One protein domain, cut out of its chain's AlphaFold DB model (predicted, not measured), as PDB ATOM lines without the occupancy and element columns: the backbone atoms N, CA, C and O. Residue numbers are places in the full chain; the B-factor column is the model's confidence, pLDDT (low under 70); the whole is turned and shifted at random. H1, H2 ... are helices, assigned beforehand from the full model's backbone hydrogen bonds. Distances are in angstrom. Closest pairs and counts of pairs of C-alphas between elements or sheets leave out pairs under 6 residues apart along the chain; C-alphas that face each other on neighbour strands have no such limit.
ATOM      1  N   ARG A  35     -42.673   9.536-102.491       86.94
ATOM      2  CA  ARG A  35     -43.129   8.789-103.666       86.94
ATOM      3  C   ARG A  35     -44.385   9.441-104.250       86.94
ATOM      4  O   ARG A  35     -45.095  10.166-103.563       86.94
ATOM      5  N   LEU A  36     -44.709   9.114-105.503       82.12
ATOM      6  CA  LEU A  36     -45.909   9.629-106.180       82.12
ATOM      7  C   LEU A  36     -47.218   9.270-105.455       82.12
ATOM      8  O   LEU A  36     -48.181  10.019-105.530       82.12
ATOM      9  N   ASN A  37     -47.238   8.160-104.714       82.38
ATOM     10  CA  ASN A  37     -48.373   7.738-103.888       82.38
ATOM     11  C   ASN A  37     -48.416   8.413-102.498       82.38
ATOM     12  O   ASN A  37     -49.130   7.945-101.618       82.38
ATOM     13  N   GLY A  38     -47.609   9.454-102.263       81.12
ATOM     14  CA  GLY A  38     -47.570  10.209-101.005       81.12
ATOM     15  C   GLY A  38     -46.734   9.580 -99.884       81.12
ATOM     16  O   GLY A  38     -46.538  10.211 -98.848       81.12
ATOM     17  N   GLN A  39     -46.188   8.376-100.066       88.75
ATOM     18  CA  GLN A  39     -45.367   7.727 -99.038       88.75
ATOM     19  C   GLN A  39     -43.954   8.319 -98.974       88.75
ATOM     20  O   GLN A  39     -43.275   8.451 -99.996       88.75
ATOM     21  N   VAL A  40     -43.465   8.605 -97.766       90.94
ATOM     22  CA  VAL A  40     -42.071   9.012 -97.536       90.94
ATOM     23  C   VAL A  40     -41.135   7.862 -97.924       90.94
ATOM     24  O   VAL A  40     -41.341   6.711 -97.546       90.94
ATOM     25  N   ASN A  41     -40.113   8.151 -98.727       90.38
ATOM     26  CA  ASN A  41     -39.124   7.158 -99.144       90.38
ATOM     27  C   ASN A  41     -37.934   7.102 -98.162       90.38
ATOM     28  O   ASN A  41     -37.850   7.889 -97.226       90.38
ATOM     29  N   ALA A  42     -36.972   6.204 -98.393       87.75
ATOM     30  CA  ALA A  42     -35.816   6.046 -97.502       87.75
ATOM     31  C   ALA A  42     -34.973   7.331 -97.332       87.75
ATOM     32  O   ALA A  42     -34.454   7.579 -96.248       87.75
ATOM     33  N   LEU A  43     -34.855   8.171 -98.371       89.62
ATOM     34  CA  LEU A  43     -34.173   9.468 -98.266       89.62
ATOM     35  C   LEU A  43     -34.977  10.453 -97.416       89.62
ATOM     36  O   LEU A  43     -34.391  11.238 -96.675       89.62
ATOM     37  N   GLY A  44     -36.305  10.433 -97.547       91.00
ATOM     38  CA  GLY A  44     -37.203  11.233 -96.724       91.00
ATOM     39  C   GLY A  44     -37.154  10.811 -95.261       91.00
ATOM     40  O   GLY A  44     -36.992  11.666 -94.397       91.00
ATOM     41  N   GLN A  45     -37.169   9.505 -94.987       90.38
ATOM     42  CA  GLN A  45     -37.060   8.978 -93.628       90.38
ATOM     43  C   GLN A  45     -35.740   9.397 -92.972       90.38
ATOM     44  O   GLN A  45     -35.748   9.923 -91.866       90.38
ATOM     45  N   ALA A  46     -34.623   9.274 -93.693       90.56
ATOM     46  CA  ALA A  46     -33.306   9.686 -93.210       90.56
ATOM     47  C   ALA A  46     -33.162  11.202 -92.994       90.56
ATOM     48  O   ALA A  46     -32.248  11.649 -92.298       90.56
ATOM     49  N   ARG A  47     -34.018  12.004 -93.640       89.19
ATOM     50  CA  ARG A  47     -34.086  13.454 -93.437       89.19
ATOM     51  C   ARG A  47     -34.913  13.813 -92.204       89.19
ATOM     52  O   ARG A  47     -34.572  14.780 -91.532       89.19
ATOM     53  N   LEU A  48     -35.993  13.076 -91.953       90.75
ATOM     54  CA  LEU A  48     -36.885  13.286 -90.810       90.75
ATOM     55  C   LEU A  48     -36.272  12.781 -89.502       90.75
ATOM     56  O   LEU A  48     -36.433  13.429 -88.475       90.75
ATOM     57  N   ASP A  49     -35.531  11.674 -89.556       87.50
ATOM     58  CA  ASP A  49     -34.786  11.128 -88.424       87.50
ATOM     59  C   ASP A  49     -33.306  10.918 -88.794       87.50
ATOM     60  O   ASP A  49     -32.894   9.829 -89.210       87.50
ATOM     61  N   PRO A  50     -32.473  11.966 -88.664       80.56
ATOM     62  CA  PRO A  50     -31.042  11.849 -88.910       80.56
ATOM     63  C   PRO A  50     -30.312  10.987 -87.870       80.56
ATOM     64  O   PRO A  50     -29.236  10.476 -88.178       80.56
ATOM     65  N   GLN A  51     -30.866  10.846 -86.656       83.50
ATOM     66  CA  GLN A  51     -30.223  10.167 -85.523       83.50
ATOM     67  C   GLN A  51     -30.401   8.643 -85.576       83.50
ATOM     68  O   GLN A  51     -29.592   7.912 -85.009       83.50
ATOM     69  N   GLY A  52     -31.396   8.147 -86.317       85.94
ATOM     70  CA  GLY A  52     -31.616   6.717 -86.564       85.94
ATOM     71  C   GLY A  52     -30.555   6.022 -87.433       85.94
ATOM     72  O   GLY A  52     -30.689   4.834 -87.740       85.94
ATOM     73  N   HIS A  53     -29.497   6.728 -87.845       90.56
ATOM     74  CA  HIS A  53     -28.468   6.230 -88.752       90.56
ATOM     75  C   HIS A  53     -27.069   6.238 -88.135       90.56
ATOM     76  O   HIS A  53     -26.685   7.154 -87.412       90.56
ATOM     77  N   ALA A  54     -26.262   5.242 -88.501       89.81
ATOM     78  CA  ALA A  54     -24.866   5.203 -88.095       89.81
ATOM     79  C   ALA A  54     -24.036   6.256 -88.863       89.81
ATOM     80  O   ALA A  54     -24.260   6.474 -90.064       89.81
ATOM     81  N   PRO A  55     -23.028   6.877 -88.219       90.50
ATOM     82  CA  PRO A  55     -22.084   7.756 -88.900       90.50
ATOM     83  C   PRO A  55     -21.312   7.025 -90.005       90.50
ATOM     84  O   PRO A  55     -20.786   5.934 -89.789       90.50
ATOM     85  N   PHE A  56     -21.151   7.655 -91.175       93.38
ATOM     86  CA  PHE A  56     -20.331   7.090 -92.253       93.38
ATOM     87  C   PHE A  56     -18.838   7.400 -92.055       93.38
ATOM     88  O   PHE A  56     -18.257   8.255 -92.733       93.38
ATOM     89  N   THR A  57     -18.225   6.724 -91.085       92.19
ATOM     90  CA  THR A  57     -16.830   6.946 -90.674       92.19
ATOM     91  C   THR A  57     -15.820   6.601 -91.770       92.19
ATOM     92  O   THR A  57     -16.124   5.896 -92.732       92.19
ATOM     93  N   ASP A  58     -14.588   7.094 -91.623       89.88
ATOM     94  CA  ASP A  58     -13.480   6.747 -92.523       89.88
ATOM     95  C   ASP A  58     -13.151   5.249 -92.484       89.88
ATOM     96  O   ASP A  58     -12.810   4.679 -93.517       89.88
ATOM     97  N   ASN A  59     -13.347   4.594 -91.334       88.12
ATOM     98  CA  ASN A  59     -13.194   3.148 -91.215       88.12
ATOM     99  C   ASN A  59     -14.236   2.399 -92.054       88.12
ATOM    100  O   ASN A  59     -13.858   1.564 -92.863       88.12
ATOM    101  N   LEU A  60     -15.524   2.753 -91.941       92.31
ATOM    102  CA  LEU A  60     -16.574   2.145 -92.769       92.31
ATOM    103  C   LEU A  60     -16.375   2.425 -94.260       92.31
ATOM    104  O   LEU A  60     -16.630   1.555 -95.088       92.31
ATOM    105  N   PHE A  61     -15.902   3.622 -94.615       93.25
ATOM    106  CA  PHE A  61     -15.569   3.940 -96.000       93.25
ATOM    107  C   PHE A  61     -14.442   3.043 -96.525       93.25
ATOM    108  O   PHE A  61     -14.553   2.518 -97.625       93.25
ATOM    109  N   VAL A  62     -13.390   2.813 -95.738       90.31
ATOM    110  CA  VAL A  62     -12.297   1.901 -96.110       90.31
ATOM    111  C   VAL A  62     -12.763   0.445 -96.168       90.31
ATOM    112  O   VAL A  62     -12.403  -0.253 -97.111       90.31
ATOM    113  N   THR A  63     -13.614   0.002 -95.238       90.56
ATOM    114  CA  THR A  63     -14.236  -1.329 -95.295       90.56
ATOM    115  C   THR A  63     -15.013  -1.524 -96.597       90.56
ATOM    116  O   THR A  63     -14.844  -2.552 -97.247       90.56
ATOM    117  N   TRP A  64     -15.793  -0.524 -97.025       92.75
ATOM    118  CA  TRP A  64     -16.481  -0.547 -98.319       92.75
ATOM    119  C   TRP A  64     -15.502  -0.695 -99.495       92.75
ATOM    120  O   TRP A  64     -15.703  -1.539-100.363       92.75
ATOM    121  N   LEU A  65     -14.406   0.074 -99.512       89.94
ATOM    122  CA  LEU A  65     -13.393  -0.036-100.570       89.94
ATOM    123  C   LEU A  65     -12.742  -1.427-100.626       89.94
ATOM    124  O   LEU A  65     -12.448  -1.920-101.714       89.94
ATOM    125  N   GLY A  66     -12.536  -2.049 -99.463       87.06
ATOM    126  CA  GLY A  66     -11.932  -3.374 -99.330       87.06
ATOM    127  C   GLY A  66     -12.793  -4.526 -99.849       87.06
ATOM    128  O   GLY A  66     -12.241  -5.574-100.173       87.06
ATOM    129  N   MET A  67     -14.111  -4.343-100.001       87.88
ATOM    130  CA  MET A  67     -14.991  -5.376-100.570       87.88
ATOM    131  C   MET A  67     -14.672  -5.681-102.037       87.88
ATOM    132  O   MET A  67     -14.963  -6.777-102.504       87.88
ATOM    133  N   ASN A  68     -14.081  -4.721-102.759       76.88
ATOM    134  CA  ASN A  68     -13.754  -4.826-104.185       76.88
ATOM    135  C   ASN A  68     -14.947  -5.251-105.083       76.88
ATOM    136  O   ASN A  68     -14.745  -5.727-106.198       76.88
ATOM    137  N   ASP A  69     -16.178  -5.034-104.611       88.19
ATOM    138  CA  ASP A  69     -17.440  -5.194-105.336       88.19
ATOM    139  C   ASP A  69     -18.190  -3.860-105.266       88.19
ATOM    140  O   ASP A  69     -18.696  -3.468-104.218       88.19
ATOM    141  N   GLN A  70     -18.200  -3.131-106.382       88.56
ATOM    142  CA  GLN A  70     -18.811  -1.803-106.493       88.56
ATOM    143  C   GLN A  70     -20.154  -1.839-107.226       88.56
ATOM    144  O   GLN A  70     -20.598  -0.823-107.760       88.56
ATOM    145  N   THR A  71     -20.805  -3.003-107.272       94.31
ATOM    146  CA  THR A  71     -22.143  -3.116-107.845       94.31
ATOM    147  C   THR A  71     -23.169  -2.353-107.009       94.31
ATOM    148  O   THR A  71     -23.016  -2.130-105.802       94.31
ATOM    149  N   ARG A  72     -24.271  -1.967-107.657       95.00
ATOM    150  CA  ARG A  72     -25.394  -1.298-106.998       95.00
ATOM    151  C   ARG A  72     -25.941  -2.126-105.835       95.00
ATOM    152  O   ARG A  72     -26.260  -1.556-104.792       95.00
ATOM    153  N   ASP A  73     -26.043  -3.439-106.014       95.56
ATOM    154  CA  ASP A  73     -26.624  -4.337-105.019       95.56
ATOM    155  C   ASP A  73     -25.699  -4.493-103.810       95.56
ATOM    156  O   ASP A  73     -26.162  -4.357-102.676       95.56
ATOM    157  N   ALA A  74     -24.388  -4.649-104.027       95.31
ATOM    158  CA  ALA A  74     -23.402  -4.657-102.947       95.31
ATOM    159  C   ALA A  74     -23.399  -3.333-102.170       95.31
ATOM    160  O   ALA A  74     -23.427  -3.332-100.938       95.31
ATOM    161  N   ALA A  75     -23.447  -2.197-102.875       95.75
ATOM    162  CA  ALA A  75     -23.518  -0.876-102.254       95.75
ATOM    163  C   ALA A  75     -24.788  -0.710-101.407       95.75
ATOM    164  O   ALA A  75     -24.729  -0.217-100.278       95.75
ATOM    165  N   GLN A  76     -25.937  -1.149-101.925       94.44
ATOM    166  CA  GLN A  76     -27.202  -1.106-101.201       94.44
ATOM    167  C   GLN A  76     -27.169  -2.013 -99.961       94.44
ATOM    168  O   GLN A  76     -27.571  -1.576 -98.880       94.44
ATOM    169  N   ALA A  77     -26.656  -3.238-100.091       95.75
ATOM    170  CA  ALA A  77     -26.529  -4.186 -98.990       95.75
ATOM    171  C   ALA A  77     -25.587  -3.668 -97.892       95.75
ATOM    172  O   ALA A  77     -25.924  -3.740 -96.707       95.75
ATOM    173  N   PHE A  78     -24.448  -3.081 -98.270       96.44
ATOM    174  CA  PHE A  78     -23.501  -2.483 -97.329       96.44
ATOM    175  C   PHE A  78     -24.131  -1.306 -96.577       96.44
ATOM    176  O   PHE A  78     -24.091  -1.248 -95.345       96.44
ATOM    177  N   GLN A  79     -24.781  -0.392 -97.303       95.50
ATOM    178  CA  GLN A  79     -25.441   0.769 -96.709       95.50
ATOM    179  C   GLN A  79     -26.522   0.355 -95.696       95.50
ATOM    180  O   GLN A  79     -26.609   0.944 -94.616       95.50
ATOM    181  N   GLN A  80     -27.331  -0.657 -96.024       93.50
ATOM    182  CA  GLN A  80     -28.395  -1.165 -95.152       93.50
ATOM    183  C   GLN A  80     -27.840  -1.886 -93.922       93.50
ATOM    184  O   GLN A  80     -28.236  -1.562 -92.802       93.50
ATOM    185  N   THR A  81     -26.891  -2.804 -94.118       95.75
ATOM    186  CA  THR A  81     -26.257  -3.583 -93.039       95.75
ATOM    187  C   THR A  81     -25.635  -2.676 -91.982       95.75
ATOM    188  O   THR A  81     -25.816  -2.888 -90.786       95.75
ATOM    189  N   HIS A  82     -24.964  -1.609 -92.418       95.44
ATOM    190  CA  HIS A  82     -24.324  -0.650 -91.518       95.44
ATOM    191  C   HIS A  82     -25.225   0.525 -91.124       95.44
ATOM    192  O   HIS A  82     -24.753   1.453 -90.474       95.44
ATOM    193  N   ARG A  83     -26.512   0.510 -91.507       94.00
ATOM    194  CA  ARG A  83     -27.499   1.574 -91.235       94.00
ATOM    195  C   ARG A  83     -26.999   2.976 -91.601       94.00
ATOM    196  O   ARG A  83     -27.325   3.954 -90.927       94.00
ATOM    197  N   ILE A  84     -26.216   3.088 -92.670       94.94
ATOM    198  CA  ILE A  84     -25.619   4.357 -93.092       94.94
ATOM    199  C   ILE A  84     -26.718   5.274 -93.632       94.94
ATOM    200  O   ILE A  84     -27.571   4.847 -94.416       94.94
ATOM    201  N   ASN A  85     -26.676   6.551 -93.238       93.50
ATOM    202  CA  ASN A  85     -27.617   7.547 -93.740       93.50
ATOM    203  C   ASN A  85     -27.507   7.644 -95.282       93.50
ATOM    204  O   ASN A  85     -26.439   8.011 -95.786       93.50
ATOM    205  N   PRO A  86     -28.582   7.365 -96.047       92.88
ATOM    206  CA  PRO A  86     -28.549   7.363 -97.510       92.88
ATOM    207  C   PRO A  86     -28.187   8.725 -98.117       92.88
ATOM    208  O   PRO A  86     -27.622   8.776 -99.209       92.88
ATOM    209  N   LEU A  87     -28.473   9.836 -97.425       91.50
ATOM    210  CA  LEU A  87     -28.079  11.171 -97.883       91.50
ATOM    211  C   LEU A  87     -26.567  11.366 -97.781       91.50
ATOM    212  O   LEU A  87     -25.970  11.911 -98.705       91.50
ATOM    213  N   ILE A  88     -25.951  10.890 -96.697       93.88
ATOM    214  CA  ILE A  88     -24.497  10.949 -96.498       93.88
ATOM    215  C   ILE A  88     -23.779   9.953 -97.415       93.88
ATOM    216  O   ILE A  88     -22.742  10.284 -97.985       93.88
ATOM    217  N   TRP A  89     -24.342   8.760 -97.614       95.62
ATOM    218  CA  TRP A  89     -23.823   7.764 -98.556       95.62
ATOM    219  C   TRP A  89     -23.736   8.324 -99.982       95.62
ATOM    220  O   TRP A  89     -22.671   8.290-100.603       95.62
ATOM    221  N   ALA A  90     -24.825   8.941-100.454       94.19
ATOM    222  CA  ALA A  90     -24.927   9.512-101.796       94.19
ATOM    223  C   ALA A  90     -23.962  10.686-102.058       94.19
ATOM    224  O   ALA A  90     -23.748  11.052-103.216       94.19
ATOM    225  N   VAL A  91     -23.357  11.276-101.015       95.88
ATOM    226  CA  VAL A  91     -22.284  12.268-101.185       95.88
ATOM    227  C   VAL A  91     -21.069  11.632-101.843       95.88
ATOM    228  O   VAL A  91     -20.463  12.276-102.689       95.88
ATOM    229  N   TYR A  92     -20.731  10.383-101.514       97.12
ATOM    230  CA  TYR A  92     -19.489   9.731-101.949       97.12
ATOM    231  C   TYR A  92     -19.708   8.619-102.973       97.12
ATOM    232  O   TYR A  92     -18.835   8.382-103.809       97.12
ATOM    233  N   ILE A  93     -20.853   7.943-102.900       96.62
ATOM    234  CA  ILE A  93     -21.169   6.758-103.695       96.62
ATOM    235  C   ILE A  93     -22.308   7.091-104.658       96.62
ATOM    236  O   ILE A  93     -23.296   7.729-104.289       96.62
ATOM    237  N   SER A  94     -22.152   6.716-105.923       95.19
ATOM    238  CA  SER A  94     -23.154   6.929-106.962       95.19
ATOM    239  C   SER A  94     -24.339   5.960-106.801       95.19
ATOM    240  O   SER A  94     -24.311   5.012-106.017       95.19
ATOM    241  N   LYS A  95     -25.387   6.147-107.612       92.31
ATOM    242  CA  LYS A  95     -26.500   5.186-107.691       92.31
ATOM    243  C   LYS A  95     -26.099   3.836-108.307       92.31
ATOM    244  O   LYS A  95     -26.836   2.874-108.117       92.31
ATOM    245  N   SER A  96     -24.994   3.776-109.059       93.25
ATOM    246  CA  SER A  96     -24.456   2.525-109.615       93.25
ATOM    247  C   SER A  96     -23.632   1.733-108.599       93.25
ATOM    248  O   SER A  96     -23.355   0.573-108.863       93.25
ATOM    249  N   GLY A  97     -23.287   2.327-107.447       93.31
ATOM    250  CA  GLY A  97     -22.428   1.723-106.420       93.31
ATOM    251  C   GLY A  97     -20.967   2.184-106.488       93.31
ATOM    252  O   GLY A  97     -20.211   2.013-105.536       93.31
ATOM    253  N   GLU A  98     -20.570   2.860-107.562       93.88
ATOM    254  CA  GLU A  98     -19.200   3.335-107.759       93.88
ATOM    255  C   GLU A  98     -18.894   4.614-106.965       93.88
ATOM    256  O   GLU A  98     -19.783   5.395-106.609       93.88
ATOM    257  N   LEU A  99     -17.606   4.885-106.731       94.69
ATOM    258  CA  LEU A  99     -17.178   6.169-106.174       94.69
ATOM    259  C   LEU A  99     -17.486   7.307-107.150       94.69
ATOM    260  O   LEU A  99     -17.092   7.277-108.314       94.69
ATOM    261  N   ASN A 100     -18.111   8.368-106.650       95.38
ATOM    262  CA  ASN A 100     -18.235   9.615-107.394       95.38
ATOM    263  C   ASN A 100     -17.006  10.522-107.161       95.38
ATOM    264  O   ASN A 100     -16.062  10.162-106.453       95.38
ATOM    265  N   LYS A 101     -17.022  11.744-107.713       95.50
ATOM    266  CA  LYS A 101     -15.918  12.714-107.565       95.50
ATOM    267  C   LYS A 101     -15.536  12.992-106.102       95.50
ATOM    268  O   LYS A 101     -14.352  13.082-105.793       95.50
ATOM    269  N   GLN A 102     -16.512  13.099-105.201       96.50
ATOM    270  CA  GLN A 102     -16.262  13.315-103.772       96.50
ATOM    271  C   GLN A 102     -15.740  12.044-103.095       96.50
ATOM    272  O   GLN A 102     -14.863  12.125-102.239       96.50
ATOM    273  N   GLY A 103     -16.225  10.865-103.498       94.94
ATOM    274  CA  GLY A 103     -15.672   9.580-103.064       94.94
ATOM    275  C   GLY A 103     -14.190   9.444-103.422       94.94
ATOM    276  O   GLY A 103     -13.370   9.121-102.563       94.94
ATOM    277  N   LEU A 104     -13.822   9.791-104.657       92.56
ATOM    278  CA  LEU A 104     -12.427   9.824-105.110       92.56
ATOM    279  C   LEU A 104     -11.595  10.869-104.346       92.56
ATOM    280  O   LEU A 104     -10.473  10.582-103.930       92.56
ATOM    281  N   ALA A 105     -12.146  12.058-104.089       92.25
ATOM    282  CA  ALA A 105     -11.479  13.068-103.266       92.25
ATOM    283  C   ALA A 105     -11.238  12.572-101.827       92.25
ATOM    284  O   ALA A 105     -10.163  12.795-101.263       92.25
ATOM    285  N   ARG A 106     -12.196  11.834-101.248       92.31
ATOM    286  CA  ARG A 106     -12.051  11.202 -99.930       92.31
ATOM    287  C   ARG A 106     -10.939  10.154 -99.927       92.31
ATOM    288  O   ARG A 106     -10.141  10.149 -98.996       92.31
ATOM    289  N   VAL A 107     -10.826   9.337-100.978       89.69
ATOM    290  CA  VAL A 107      -9.699   8.401-101.169       89.69
ATOM    291  C   VAL A 107      -8.357   9.140-101.170       89.69
ATOM    292  O   VAL A 107      -7.442   8.754-100.445       89.69
ATOM    293  N   ILE A 108      -8.238  10.233-101.932       86.31
ATOM    294  CA  ILE A 108      -7.004  11.035-101.995       86.31
ATOM    295  C   ILE A 108      -6.649  11.604-100.617       86.31
ATOM    296  O   ILE A 108      -5.491  11.531-100.204       86.31
ATOM    297  N   ARG A 109      -7.639  12.141 -99.893       88.56
ATOM    298  CA  ARG A 109      -7.459  12.655 -98.530       88.56
ATOM    299  C   ARG A 109      -6.963  11.559 -97.586       88.56
ATOM    300  O   ARG A 109      -6.000  11.782 -96.862       88.56
ATOM    301  N   LEU A 110      -7.596  10.386 -97.606       85.56
ATOM    302  CA  LEU A 110      -7.238   9.252 -96.752       85.56
ATOM    303  C   LEU A 110      -5.817   8.752 -97.019       85.56
ATOM    304  O   LEU A 110      -5.068   8.527 -96.074       85.56
ATOM    305  N   ASN A 111      -5.416   8.684 -98.290       79.25
ATOM    306  CA  ASN A 111      -4.064   8.290 -98.689       79.25
ATOM    307  C   ASN A 111      -2.966   9.256 -98.236       79.25
ATOM    308  O   ASN A 111      -1.803   8.862 -98.204       79.25
ATOM    309  N   ARG A 112      -3.311  10.516 -97.956       76.75
ATOM    310  CA  ARG A 112      -2.369  11.569 -97.543       76.75
ATOM    311  C   ARG A 112      -2.492  11.922 -96.063       76.75
ATOM    312  O   ARG A 112      -1.763  12.789 -95.591       76.75
ATOM    313  N   SER A 113      -3.441  11.319 -95.346       73.75
ATOM    314  CA  SER A 113      -3.746  11.706 -93.974       73.75
ATOM    315  C   SER A 113      -2.662  11.202 -93.021       73.75
ATOM    316  O   SER A 113      -2.547   9.988 -92.844       73.75
TER     317      SER A 113
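AT A GLANCE: This is residues 35 to 113 of the 198 residues of an uncharacterized protein of Pseudomonas marginalis pv. marginalis (UniProt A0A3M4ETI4). The longest helix, H5, stands at one end of a row of three short helices, H5, H4 and H1, with H4 in the middle and H1 at the other end; H2 and H3 lie on one side of this row, H2 near H5 and H3 near H4. There are few contacts between the helices, and the row gives the whole its long axis. The printed part has 79 residues with five named helices, H1 to H5 in order along the chain, and no named strand; its class is all helix. It is compact, with a radius of gyration of the C-alphas of 13.2 A, yet elongated in outline, with spans of 45 by 25 by 22 A.

IN THESE COORDINATES: H5 takes residues 101 to 112 and is 16.9 A long from first to last C-alpha; C-alpha 112 is at (-2.369, 11.569, -97.543). H4 takes residues 86 to 92, 10.4 A, and H1 residues 42 to 48, 9.9 A, beginning with C-alpha 42 at (-35.816, 6.046, -97.502). H3 takes residues 72 to 81, 14.2 A, with C-alpha 72 at (-25.394, -1.298, -106.998). H2 takes residues 58 to 66, 12.3 A.

HOW THE PARTS SIT: H5 touches H4 with residues 101 to 106 alone; their closest C-alphas, those of Tyr 92 and Gly 103, are 4.0 A apart. The two run the same way at a steep tilt of 66 degrees. H4 also touches H1, the closest C-alphas being those of Leu 43 and Pro 86 at 6.1 A; at 73 degrees they are only just about perpendicular. H2 and H5 are close but not clearly touching, with C-alphas of Asp 58 and Leu 110 the closest at 7.9 A, and about perpendicular at 76 degrees. H2 and H3 are close but not clearly touching, the closest C-alphas being those of Trp 64 and Phe 78 at 7.3 A, and run opposite ways at a steep tilt of 39 degrees. H3 and H4 are close but not clearly touching, with C-alphas of Gln 79 and Pro 86 the closest at 7.3 A; they run opposite ways at a steep tilt of 54 degrees. H1 is apart from H2, H3 and H5. In H1, H2, H3 and H5 every O i to N i+4 pair is within hydrogen-bond range; in H4 1 of 3 is, beside 2 of 4 O i to N i+3 pairs.

THE WHOLE: The C-alphas farthest apart, those of Asn 37 and Arg 112, are 46.6 A apart. The printed part has no cut and no long link; H2 to H3 and H3 to H4 are tight. The mean pLDDT of the printed part is 90.7, and no printed residue is under 70.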